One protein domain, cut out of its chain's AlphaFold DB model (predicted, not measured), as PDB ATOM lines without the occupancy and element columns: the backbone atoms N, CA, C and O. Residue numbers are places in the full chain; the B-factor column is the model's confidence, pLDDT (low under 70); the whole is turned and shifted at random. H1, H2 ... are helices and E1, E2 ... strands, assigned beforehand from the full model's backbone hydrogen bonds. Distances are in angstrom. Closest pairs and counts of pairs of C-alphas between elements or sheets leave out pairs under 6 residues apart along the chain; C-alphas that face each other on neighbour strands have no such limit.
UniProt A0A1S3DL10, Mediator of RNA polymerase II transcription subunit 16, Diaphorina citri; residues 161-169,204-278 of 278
ATOM      1  N   GLN A 161      10.794  96.026 114.411       55.66
ATOM      2  CA  GLN A 161      11.345  96.708 115.574       55.66
ATOM      3  C   GLN A 161      12.851  96.414 115.614       55.66
ATOM      4  O   GLN A 161      13.284  95.290 115.851       55.66
ATOM      5  N   LEU A 162      13.666  97.417 115.286       53.06
ATOM      6  CA  LEU A 162      15.121  97.261 115.146       53.06
ATOM      7  C   LEU A 162      15.837  97.214 116.504       53.06
ATOM      8  O   LEU A 162      17.070  97.222 116.558       53.06
ATOM      9  N   TYR A 163      15.059  97.189 117.585       54.12
ATOM     10  CA  TYR A 163      15.490  97.403 118.948       54.12
ATOM     11  C   TYR A 163      14.780  96.401 119.855       54.12
ATOM     12  O   TYR A 163      13.607  96.563 120.165       54.12
ATOM     13  N   GLU A 164      15.481  95.338 120.238       48.25
ATOM     14  CA  GLU A 164      14.911  94.302 121.112       48.25
ATOM     15  C   GLU A 164      14.901  94.728 122.587       48.25
ATOM     16  O   GLU A 164      14.167  94.141 123.364       48.25
ATOM     17  N   ASN A 165      15.680  95.748 122.970       46.59
ATOM     18  CA  ASN A 165      15.828  96.198 124.356       46.59
ATOM     19  C   ASN A 165      16.146  97.701 124.391       46.59
ATOM     20  O   ASN A 165      17.311  98.085 124.484       46.59
ATOM     21  N   VAL A 166      15.139  98.559 124.247       50.75
ATOM     22  CA  VAL A 166      15.310 100.002 124.471       50.75
ATOM     23  C   VAL A 166      14.480 100.394 125.681       50.75
ATOM     24  O   VAL A 166      13.285 100.622 125.565       50.75
ATOM     25  N   CYS A 167      15.147 100.492 126.827       49.22
ATOM     26  CA  CYS A 167      14.712 101.342 127.930       49.22
ATOM     27  C   CYS A 167      15.484 102.661 127.786       49.22
ATOM     28  O   CYS A 167      16.492 102.870 128.456       49.22
ATOM     29  N   ASP A 168      15.103 103.503 126.820       49.34
ATOM     30  CA  ASP A 168      15.690 104.843 126.692       49.34
ATOM     31  C   ASP A 168      14.828 105.853 127.452       49.34
ATOM     32  O   ASP A 168      13.605 105.874 127.328       49.34
ATOM     33  N   VAL A 169      15.486 106.767 128.163       52.53
ATOM     34  CA  VAL A 169      14.890 108.052 128.529       52.53
ATOM     35  C   VAL A 169      15.196 109.003 127.376       52.53
ATOM     36  O   VAL A 169      16.292 109.554 127.286       52.53
ATOM     37  N   THR A 204       7.557  87.450 116.656       48.53
ATOM     38  CA  THR A 204       8.883  86.889 116.971       48.53
ATOM     39  C   THR A 204       9.562  86.173 115.799       48.53
ATOM     40  O   THR A 204       9.768  84.959 115.759       48.53
ATOM     41  N   SER A 205       9.971  86.952 114.811       53.69
ATOM     42  CA  SER A 205      10.794  86.514 113.713       53.69
ATOM     43  C   SER A 205      12.175  86.337 114.313       53.69
ATOM     44  O   SER A 205      12.885  87.304 114.561       53.69
ATOM     45  N   ARG A 206      12.590  85.084 114.532       64.19
ATOM     46  CA  ARG A 206      13.975  84.731 114.913       64.19
ATOM     47  C   ARG A 206      15.008  85.096 113.827       64.19
ATOM     48  O   ARG A 206      16.085  84.508 113.787       64.19
ATOM     49  N   GLN A 207      14.654  85.959 112.877       74.50
ATOM     50  CA  GLN A 207      15.533  86.433 111.824       74.50
ATOM     51  C   GLN A 207      16.155  87.752 112.255       74.50
ATOM     52  O   GLN A 207      15.480  88.664 112.719       74.50
ATOM     53  N   TYR A 208      17.458  87.845 112.057       78.81
ATOM     54  CA  TYR A 208      18.215  89.061 112.232       78.81
ATOM     55  C   TYR A 208      17.951  89.995 111.049       78.81
ATOM     56  O   TYR A 208      17.927  89.549 109.901       78.81
ATOM     57  N   THR A 209      17.817  91.288 111.324       84.88
ATOM     58  CA  THR A 209      17.719  92.341 110.306       84.88
ATOM     59  C   THR A 209      18.869  93.319 110.497       84.88
ATOM     60  O   THR A 209      19.198  93.690 111.624       84.88
ATOM     61  N   ASP A 210      19.495  93.723 109.396       88.56
ATOM     62  CA  ASP A 210      20.537  94.739 109.382       88.56
ATOM     63  C   ASP A 210      19.912  96.125 109.555       88.56
ATOM     64  O   ASP A 210      19.187  96.602 108.683       88.56
ATOM     65  N   ILE A 211      20.208  96.794 110.664       86.44
ATOM     66  CA  ILE A 211      19.637  98.102 110.990       86.44
ATOM     67  C   ILE A 211      20.219  99.248 110.152       86.44
ATOM     68  O   ILE A 211      19.668 100.341 110.156       86.44
ATOM     69  N   ILE A 212      21.345  99.037 109.469       88.75
ATOM     70  CA  ILE A 212      21.987 100.055 108.628       88.75
ATOM     71  C   ILE A 212      21.566  99.887 107.173       88.75
ATOM     72  O   ILE A 212      21.369 100.871 106.465       88.75
ATOM     73  N   ARG A 213      21.447  98.638 106.721       87.25
ATOM     74  CA  ARG A 213      21.159  98.292 105.322       87.25
ATOM     75  C   ARG A 213      19.692  97.958 105.070       87.25
ATOM     76  O   ARG A 213      19.298  97.876 103.915       87.25
ATOM     77  N   HIS A 214      18.911  97.753 106.129       86.12
ATOM     78  CA  HIS A 214      17.509  97.342 106.068       86.12
ATOM     79  C   HIS A 214      17.290  96.038 105.286       86.12
ATOM     80  O   HIS A 214      16.305  95.882 104.574       86.12
ATOM     81  N   VAL A 215      18.211  95.079 105.440       85.88
ATOM     82  CA  VAL A 215      18.134  93.749 104.812       85.88
ATOM     83  C   VAL A 215      18.040  92.647 105.855       85.88
ATOM     84  O   VAL A 215      18.632  92.742 106.929       85.88
ATOM     85  N   TYR A 216      17.336  91.566 105.530       86.31
ATOM     86  CA  TYR A 216      17.330  90.372 106.366       86.31
ATOM     87  C   TYR A 216      18.690  89.671 106.312       86.31
ATOM     88  O   TYR A 216      19.211  89.352 105.248       86.31
ATOM     89  N   LEU A 217      19.242  89.400 107.488       85.06
ATOM     90  CA  LEU A 217      20.475  88.643 107.698       85.06
ATOM     91  C   LEU A 217      20.202  87.146 107.939       85.06
ATOM     92  O   LEU A 217      21.133  86.347 108.050       85.06
ATOM     93  N   GLY A 218      18.927  86.753 108.029       83.88
ATOM     94  CA  GLY A 218      18.504  85.384 108.319       83.88
ATOM     95  C   GLY A 218      18.663  85.016 109.797       83.88
ATOM     96  O   GLY A 218      18.871  85.871 110.648       83.88
ATOM     97  N   ARG A 219      18.523  83.729 110.139       80.25
ATOM     98  CA  ARG A 219      18.516  83.268 111.548       80.25
ATOM     99  C   ARG A 219      19.905  83.100 112.170       80.25
ATOM    100  O   ARG A 219      20.034  83.180 113.385       80.25
ATOM    101  N   HIS A 220      20.923  82.847 111.353       78.69
ATOM    102  CA  HIS A 220      22.285  82.562 111.811       78.69
ATOM    103  C   HIS A 220      23.313  83.311 110.952       78.69
ATOM    104  O   HIS A 220      24.064  82.679 110.206       78.69
ATOM    105  N   PRO A 221      23.337  84.657 110.988       82.88
ATOM    106  CA  PRO A 221      24.367  85.387 110.273       82.88
ATOM    107  C   PRO A 221      25.750  85.100 110.880       82.88
ATOM    108  O   PRO A 221      25.888  85.034 112.102       82.88
ATOM    109  N   PRO A 222      26.792  84.952 110.047       77.56
ATOM    110  CA  PRO A 222      28.089  84.451 110.498       77.56
ATOM    111  C   PRO A 222      28.795  85.402 111.474       77.56
ATOM    112  O   PRO A 222      29.386  84.958 112.458       77.56
ATOM    113  N   LEU A 223      28.741  86.714 111.214       86.94
ATOM    114  CA  LEU A 223      29.376  87.729 112.050       86.94
ATOM    115  C   LEU A 223      28.600  89.048 111.994       86.94
ATOM    116  O   LEU A 223      28.400  89.618 110.914       86.94
ATOM    117  N   ILE A 224      28.199  89.544 113.162       89.25
ATOM    118  CA  ILE A 224      27.408  90.767 113.308       89.25
ATOM    119  C   ILE A 224      28.046  91.728 114.314       89.25
ATOM    120  O   ILE A 224      28.732  91.325 115.253       89.25
ATOM    121  N   LYS A 225      27.799  93.020 114.116       90.00
ATOM    122  CA  LYS A 225      27.933  94.045 115.147       90.00
ATOM    123  C   LYS A 225      26.575  94.199 115.814       90.00
ATOM    124  O   LYS A 225      25.585  94.391 115.113       90.00
ATOM    125  N   SER A 226      26.538  94.156 117.134       88.69
ATOM    126  CA  SER A 226      25.366  94.483 117.942       88.69
ATOM    127  C   SER A 226      25.647  95.767 118.706       88.69
ATOM    128  O   SER A 226      26.696  95.902 119.333       88.69
ATOM    129  N   CYS A 227      24.733  96.724 118.647       85.88
ATOM    130  CA  CYS A 227      24.831  97.950 119.414       85.88
ATOM    131  C   CYS A 227      24.624  97.648 120.899       85.88
ATOM    132  O   CYS A 227      23.648  96.996 121.263       85.88
ATOM    133  N   THR A 228      25.505  98.161 121.754       81.06
ATOM    134  CA  THR A 228      25.407  97.988 123.211       81.06
ATOM    135  C   THR A 228      24.298  98.821 123.853       81.06
ATOM    136  O   THR A 228      23.925  98.536 124.983       81.06
ATOM    137  N   ARG A 229      23.774  99.835 123.149       76.00
ATOM    138  CA  ARG A 229      22.695 100.708 123.635       76.00
ATOM    139  C   ARG A 229      21.317 100.209 123.215       76.00
ATOM    140  O   ARG A 229      20.491  99.918 124.059       76.00
ATOM    141  N   CYS A 230      21.068 100.111 121.911       73.88
ATOM    142  CA  CYS A 230      19.727  99.809 121.397       73.88
ATOM    143  C   CYS A 230      19.544  98.345 120.968       73.88
ATOM    144  O   CYS A 230      18.514  97.990 120.402       73.88
ATOM    145  N   GLY A 231      20.578  97.508 121.101       78.19
ATOM    146  CA  GLY A 231      20.563  96.117 120.636       78.19
ATOM    147  C   GLY A 231      20.559  95.939 119.113       78.19
ATOM    148  O   GLY A 231      20.613  94.807 118.638       78.19
ATOM    149  N   GLY A 232      20.525  97.030 118.341       83.44
ATOM    150  CA  GLY A 232      20.454  97.002 116.880       83.44
ATOM    151  C   GLY A 232      21.650  96.292 116.250       83.44
ATOM    152  O   GLY A 232      22.770  96.392 116.746       83.44
ATOM    153  N   ARG A 233      21.424  95.554 115.161       87.50
ATOM    154  CA  ARG A 233      22.407  94.617 114.600       87.50
ATOM    155  C   ARG A 233      22.746  94.948 113.153       87.50
ATOM    156  O   ARG A 233      21.871  95.326 112.388       87.50
ATOM    157  N   THR A 234      23.999  94.796 112.747       89.69
ATOM    158  CA  THR A 234      24.429  94.983 111.350       89.69
ATOM    159  C   THR A 234      25.521  93.986 110.990       89.69
ATOM    160  O   THR A 234      26.298  93.571 111.851       89.69
ATOM    161  N   GLN A 235      25.591  93.556 109.733       88.56
ATOM    162  CA  GLN A 235      26.637  92.636 109.294       88.56
ATOM    163  C   GLN A 235      28.004  93.336 109.284       88.56
ATOM    164  O   GLN A 235      28.129  94.470 108.812       88.56
ATOM    165  N   VAL A 236      29.039  92.653 109.792       85.44
ATOM    166  CA  VAL A 236      30.414  93.193 109.818       85.44
ATOM    167  C   VAL A 236      30.983  93.330 108.409       85.44
ATOM    168  O   VAL A 236      31.614  94.336 108.092       85.44
ATOM    169  N   LEU A 237      30.771  92.313 107.573       80.19
ATOM    170  CA  LEU A 237      31.257  92.304 106.201       80.19
ATOM    171  C   LEU A 237      30.429  93.276 105.362       80.19
ATOM    172  O   LEU A 237      29.231  93.078 105.164       80.19
ATOM    173  N   SER A 238      31.092  94.318 104.869       75.31
ATOM    174  CA  SER A 238      30.505  95.217 103.885       75.31
ATOM    175  C   SER A 238      30.291  94.469 102.574       75.31
ATOM    176  O   SER A 238      31.219  93.871 102.031       75.31
ATOM    177  N   MET A 239      29.070  94.533 102.046       73.12
ATOM    178  CA  MET A 239      28.771  94.115 100.675       73.12
ATOM    179  C   MET A 239      28.747  95.316  99.721       73.12
ATOM    180  O   MET A 239      28.137  95.238  98.656       73.12
ATOM    181  N   ALA A 240      29.364  96.445 100.095       76.56
ATOM    182  CA  ALA A 240      29.261  97.692  99.350       76.56
ATOM    183  C   ALA A 240      29.889  97.583  97.953       76.56
ATOM    184  O   ALA A 240      31.110  97.575  97.785       76.56
ATOM    185  N   ARG A 241      29.032  97.550  96.929       80.12
ATOM    186  CA  ARG A 241      29.441  97.462  95.518       80.12
ATOM    187  C   ARG A 241      29.690  98.825  94.873       80.12
ATOM    188  O   ARG A 241      30.344  98.895  93.840       80.12
ATOM    189  N   THR A 242      29.215  99.910  95.484       88.88
ATOM    190  CA  THR A 242      29.278 101.274  94.932       88.88
ATOM    191  C   THR A 242      29.824 102.271  95.949       88.88
ATOM    192  O   THR A 242      29.796 102.033  97.159       88.88
ATOM    193  N   ALA A 243      30.337 103.406  95.461       89.94
ATOM    194  CA  ALA A 243      30.852 104.477  96.316       89.94
ATOM    195  C   ALA A 243      29.765 105.040  97.249       89.94
ATOM    196  O   ALA A 243      30.045 105.308  98.415       89.94
ATOM    197  N   ALA A 244      28.519 105.126  96.771       88.44
ATOM    198  CA  ALA A 244      27.384 105.577  97.571       88.44
ATOM    199  C   ALA A 244      27.114 104.664  98.777       88.44
ATOM    200  O   ALA A 244      26.960 105.160  99.892       88.44
ATOM    201  N   VAL A 245      27.125 103.336  98.593       89.00
ATOM    202  CA  VAL A 245      26.935 102.399  99.715       89.00
ATOM    203  C   VAL A 245      28.114 102.455 100.681       89.00
ATOM    204  O   VAL A 245      27.904 102.452 101.890       89.00
ATOM    205  N   ARG A 246      29.351 102.591 100.180       90.38
ATOM    206  CA  ARG A 246      30.528 102.783 101.047       90.38
ATOM    207  C   ARG A 246      30.410 104.051 101.893       90.38
ATOM    208  O   ARG A 246      30.696 104.005 103.083       90.38
ATOM    209  N   ALA A 247      29.954 105.156 101.304       89.94
ATOM    210  CA  ALA A 247      29.720 106.405 102.023       89.94
ATOM    211  C   ALA A 247      28.572 106.284 103.043       89.94
ATOM    212  O   ALA A 247      28.697 106.779 104.162       89.94
ATOM    213  N   TRP A 248      27.479 105.593 102.689       89.62
ATOM    214  CA  TRP A 248      26.367 105.307 103.602       89.62
ATOM    215  C   TRP A 248      26.827 104.488 104.811       89.62
ATOM    216  O   TRP A 248      26.602 104.895 105.947       89.62
ATOM    217  N   GLU A 249      27.507 103.365 104.578       90.12
ATOM    218  CA  GLU A 249      28.007 102.484 105.637       90.12
ATOM    219  C   GLU A 249      29.106 103.145 106.476       90.12
ATOM    220  O   GLU A 249      29.146 102.959 107.692       90.12
ATOM    221  N   GLY A 250      29.959 103.958 105.843       89.81
ATOM    222  CA  GLY A 250      31.053 104.692 106.476       89.81
ATOM    223  C   GLY A 250      30.610 105.551 107.662       89.81
ATOM    224  O   GLY A 250      31.315 105.612 108.669       89.81
ATOM    225  N   ARG A 251      29.406 106.140 107.592       90.00
ATOM    226  CA  ARG A 251      28.819 106.948 108.680       90.00
ATOM    227  C   ARG A 251      28.593 106.166 109.970       90.00
ATOM    228  O   ARG A 251      28.612 106.744 111.049       90.00
ATOM    229  N   TRP A 252      28.402 104.857 109.858       90.94
ATOM    230  CA  TRP A 252      28.000 103.990 110.963       90.94
ATOM    231  C   TRP A 252      29.121 103.049 111.403       90.94
ATOM    232  O   TRP A 252      28.884 102.091 112.135       90.94
ATOM    233  N   VAL A 253      30.361 103.280 110.958       88.69
ATOM    234  CA  VAL A 253      31.504 102.425 111.313       88.69
ATOM    235  C   VAL A 253      31.827 102.519 112.802       88.69
ATOM    236  O   VAL A 253      32.064 101.484 113.428       88.69
ATOM    237  N   GLN A 254      31.819 103.739 113.348       87.56
ATOM    238  CA  GLN A 254      32.234 104.034 114.726       87.56
ATOM    239  C   GLN A 254      31.109 103.828 115.744       87.56
ATOM    240  O   GLN A 254      31.354 103.357 116.854       87.56
ATOM    241  N   ALA A 255      29.873 104.148 115.362       87.69
ATOM    242  CA  ALA A 255      28.720 104.096 116.249       87.69
ATOM    243  C   ALA A 255      27.446 103.675 115.510       87.69
ATOM    244  O   ALA A 255      27.316 103.827 114.292       87.69
ATOM    245  N   CYS A 256      26.504 103.135 116.277       87.62
ATOM    246  CA  CYS A 256      25.144 102.850 115.846       87.62
ATOM    247  C   CYS A 256      24.367 104.140 115.562       87.62
ATOM    248  O   CYS A 256      24.740 105.218 116.015       87.62
ATOM    249  N   ARG A 257      23.226 104.020 114.873       83.94
ATOM    250  CA  ARG A 257      22.285 105.128 114.625       83.94
ATOM    251  C   ARG A 257      21.813 105.820 115.907       83.94
ATOM    252  O   ARG A 257      21.517 107.003 115.873       83.94
ATOM    253  N   CYS A 258      21.773 105.102 117.032       75.94
ATOM    254  CA  CYS A 258      21.454 105.667 118.349       75.94
ATOM    255  C   CYS A 258      22.669 106.280 119.079       75.94
ATOM    256  O   CYS A 258      22.565 106.635 120.250       75.94
ATOM    257  N   GLY A 259      23.848 106.319 118.449       81.25
ATOM    258  CA  GLY A 259      25.110 106.756 119.058       81.25
ATOM    259  C   GLY A 259      25.813 105.706 119.927       81.25
ATOM    260  O   GLY A 259      26.941 105.931 120.352       81.25
ATOM    261  N   GLY A 260      25.197 104.547 120.184       81.00
ATOM    262  CA  GLY A 260      25.817 103.481 120.976       81.00
ATOM    263  C   GLY A 260      26.969 102.775 120.252       81.00
ATOM    264  O   GLY A 260      26.971 102.659 119.025       81.00
ATOM    265  N   HIS A 261      27.926 102.248 121.015       86.94
ATOM    266  CA  HIS A 261      29.072 101.521 120.469       86.94
ATOM    267  C   HIS A 261      28.694 100.144 119.911       86.94
ATOM    268  O   HIS A 261      27.692  99.532 120.290       86.94
ATOM    269  N   TRP A 262      29.530  99.652 119.000       89.19
ATOM    270  CA  TRP A 262      29.392  98.329 118.406       89.19
ATOM    271  C   TRP A 262      30.163  97.277 119.200       89.19
ATOM    272  O   TRP A 262      31.366  97.406 119.399       89.19
ATOM    273  N   ASN A 263      29.485  96.192 119.563       89.00
ATOM    274  CA  ASN A 263      30.103  94.962 120.040       89.00
ATOM    275  C   ASN A 263      30.049  93.895 118.936       89.00
ATOM    276  O   ASN A 263      29.000  93.682 118.328       89.00
ATOM    277  N   MET A 264      31.166  93.228 118.652       86.69
ATOM    278  CA  MET A 264      31.227  92.183 117.629       86.69
ATOM    279  C   MET A 264      30.869  90.833 118.234       86.69
ATOM    280  O   MET A 264      31.584  90.326 119.091       86.69
ATOM    281  N   ASN A 265      29.799  90.222 117.735       75.88
ATOM    282  CA  ASN A 265      29.324  88.929 118.203       75.88
ATOM    283  C   ASN A 265      29.096  87.989 117.013       75.88
ATOM    284  O   ASN A 265      28.663  88.404 115.934       75.88
ATOM    285  N   ARG A 266      29.345  86.690 117.206       68.38
ATOM    286  CA  ARG A 266      28.722  85.677 116.344       68.38
ATOM    287  C   ARG A 266      27.246  85.615 116.724       68.38
ATOM    288  O   ARG A 266      26.939  85.638 117.916       68.38
ATOM    289  N   ALA A 267      26.339  85.566 115.748       62.09
ATOM    290  CA  ALA A 267      24.941  85.309 116.079       62.09
ATOM    291  C   ALA A 267      24.871  83.967 116.809       62.09
ATOM    292  O   ALA A 267      25.511  83.010 116.373       62.09
ATOM    293  N   ALA A 268      24.178  83.937 117.949       56.25
ATOM    294  CA  ALA A 268      24.229  82.826 118.888       56.25
ATOM    295  C   ALA A 268      24.100  81.464 118.180       56.25
ATOM    296  O   ALA A 268      23.082  81.163 117.548       56.25
ATOM    297  N   ASP A 269      25.140  80.637 118.300       46.47
ATOM    298  CA  ASP A 269      25.029  79.208 118.039       46.47
ATOM    299  C   ASP A 269      24.119  78.611 119.116       46.47
ATOM    300  O   ASP A 269      24.198  78.995 120.284       46.47
ATOM    301  N   LYS A 270      23.290  77.627 118.746       43.97
ATOM    302  CA  LYS A 270      22.311  76.926 119.610       43.97
ATOM    303  C   LYS A 270      22.829  76.470 120.993       43.97
ATOM    304  O   LYS A 270      22.025  76.079 121.829       43.97
ATOM    305  N   LYS A 271      24.139  76.509 121.252       39.91
ATOM    306  CA  LYS A 271      24.765  76.174 122.537       39.91
ATOM    307  C   LYS A 271      24.557  77.211 123.650       39.91
ATOM    308  O   LYS A 271      24.704  76.825 124.805       39.91
ATOM    309  N   SER A 272      24.217  78.473 123.365       39.66
ATOM    310  CA  SER A 272      23.967  79.458 124.440       39.66
ATOM    311  C   SER A 272      22.583  79.316 125.085       39.66
ATOM    312  O   SER A 272      22.447  79.585 126.268       39.66
ATOM    313  N   LEU A 273      21.587  78.797 124.358       40.78
ATOM    314  CA  LEU A 273      20.222  78.570 124.869       40.78
ATOM    315  C   LEU A 273      20.103  77.363 125.820       40.78
ATOM    316  O   LEU A 273      19.038  77.119 126.378       40.78
ATOM    317  N   LEU A 274      21.183  76.595 125.994       37.97
ATOM    318  CA  LEU A 274      21.261  75.485 126.950       37.97
ATOM    319  C   LEU A 274      21.880  75.892 128.296       37.97
ATOM    320  O   LEU A 274      21.905  75.067 129.201       37.97
ATOM    321  N   ARG A 275      22.386  77.127 128.444       35.59
ATOM    322  CA  ARG A 275      22.925  77.611 129.729       35.59
ATOM    323  C   ARG A 275      21.894  78.306 130.614       35.59
ATOM    324  O   ARG A 275      22.137  78.396 131.806       35.59
ATOM    325  N   ASP A 276      20.748  78.694 130.061       37.16
ATOM    326  CA  ASP A 276      19.683  79.384 130.804       37.16
ATOM    327  C   ASP A 276      18.575  78.423 131.298       37.16
ATOM    328  O   ASP A 276      17.497  78.865 131.675       37.16
ATOM    329  N   ASN A 277      18.817  77.104 131.268       33.56
ATOM    330  CA  ASN A 277      17.894  76.065 131.759       33.56
ATOM    331  C   ASN A 277      18.578  75.069 132.722       33.56
ATOM    332  O   ASN A 277      18.306  73.867 132.670       33.56
ATOM    333  N   ILE A 278      19.478  75.557 133.583       35.88
ATOM    334  CA  ILE A 278      19.928  74.837 134.787       35.88
ATOM    335  C   ILE A 278      19.800  75.775 135.979       35.88
ATOM    336  O   ILE A 278      20.328  76.903 135.872       35.88
TER     337      ILE A 278
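AT A GLANCE: This is residues 161 to 169 and 204 to 278 of the 278 residues of the protein "Mediator of RNA polymerase II transcription subunit 16" of Diaphorina citri (UniProt A0A1S3DL10). Little regular structure is present: a small antiparallel sheet, E3 - E2 - E4, sits among loops, with H1 off at one end and residues 271 to 278 sticking out at the other. The 84 printed residues hold E1 E2 E3 H1 E4 in that order, a mixed class with 22 residues in named elements. The whole is only just compact, close to loose (radius of gyration of the C-alphas 13.7 A), spanning 49 by 32 by 21 A.

IN THESE COORDINATES: Strand E1, residues 216 to 218, begins at C-alpha (17.330, 90.372, 106.366) and measures 5.5 A. E2 is residues 224 to 227, 9.8 A; E3 233 to 235, 7.1 A; helix H1 243 to 250, 10.2 A; E4 262 to 265, 9.4 A, ending at C-alpha (29.324, 88.929, 118.203).

HOW THE PARTS SIT: E2 and E3 form an antiparallel hairpin; N 225 and O 234, 2.8 A, are within hydrogen-bond range. E2 and E4 are antiparallel; N 226 and O 263 are 2.8 A apart. E3, H1, E4 make a split strand-helix-strand unit, same-way strands with E2 between, its crossover right-handed. H1, not on the sheet, has every O i to N i+4 pair within range. E1 pairs with no named strand.

THE WHOLE: C-alphas 243 and 278 are farthest apart, 49.8 A. Residues 170 to 203 are cut out, a 24.9 A gap between C-alphas 169 and 204. H1 to E4 is a long link. Residues 161 to 169, 204 to 206 and 266 to 278 have pLDDT under 70.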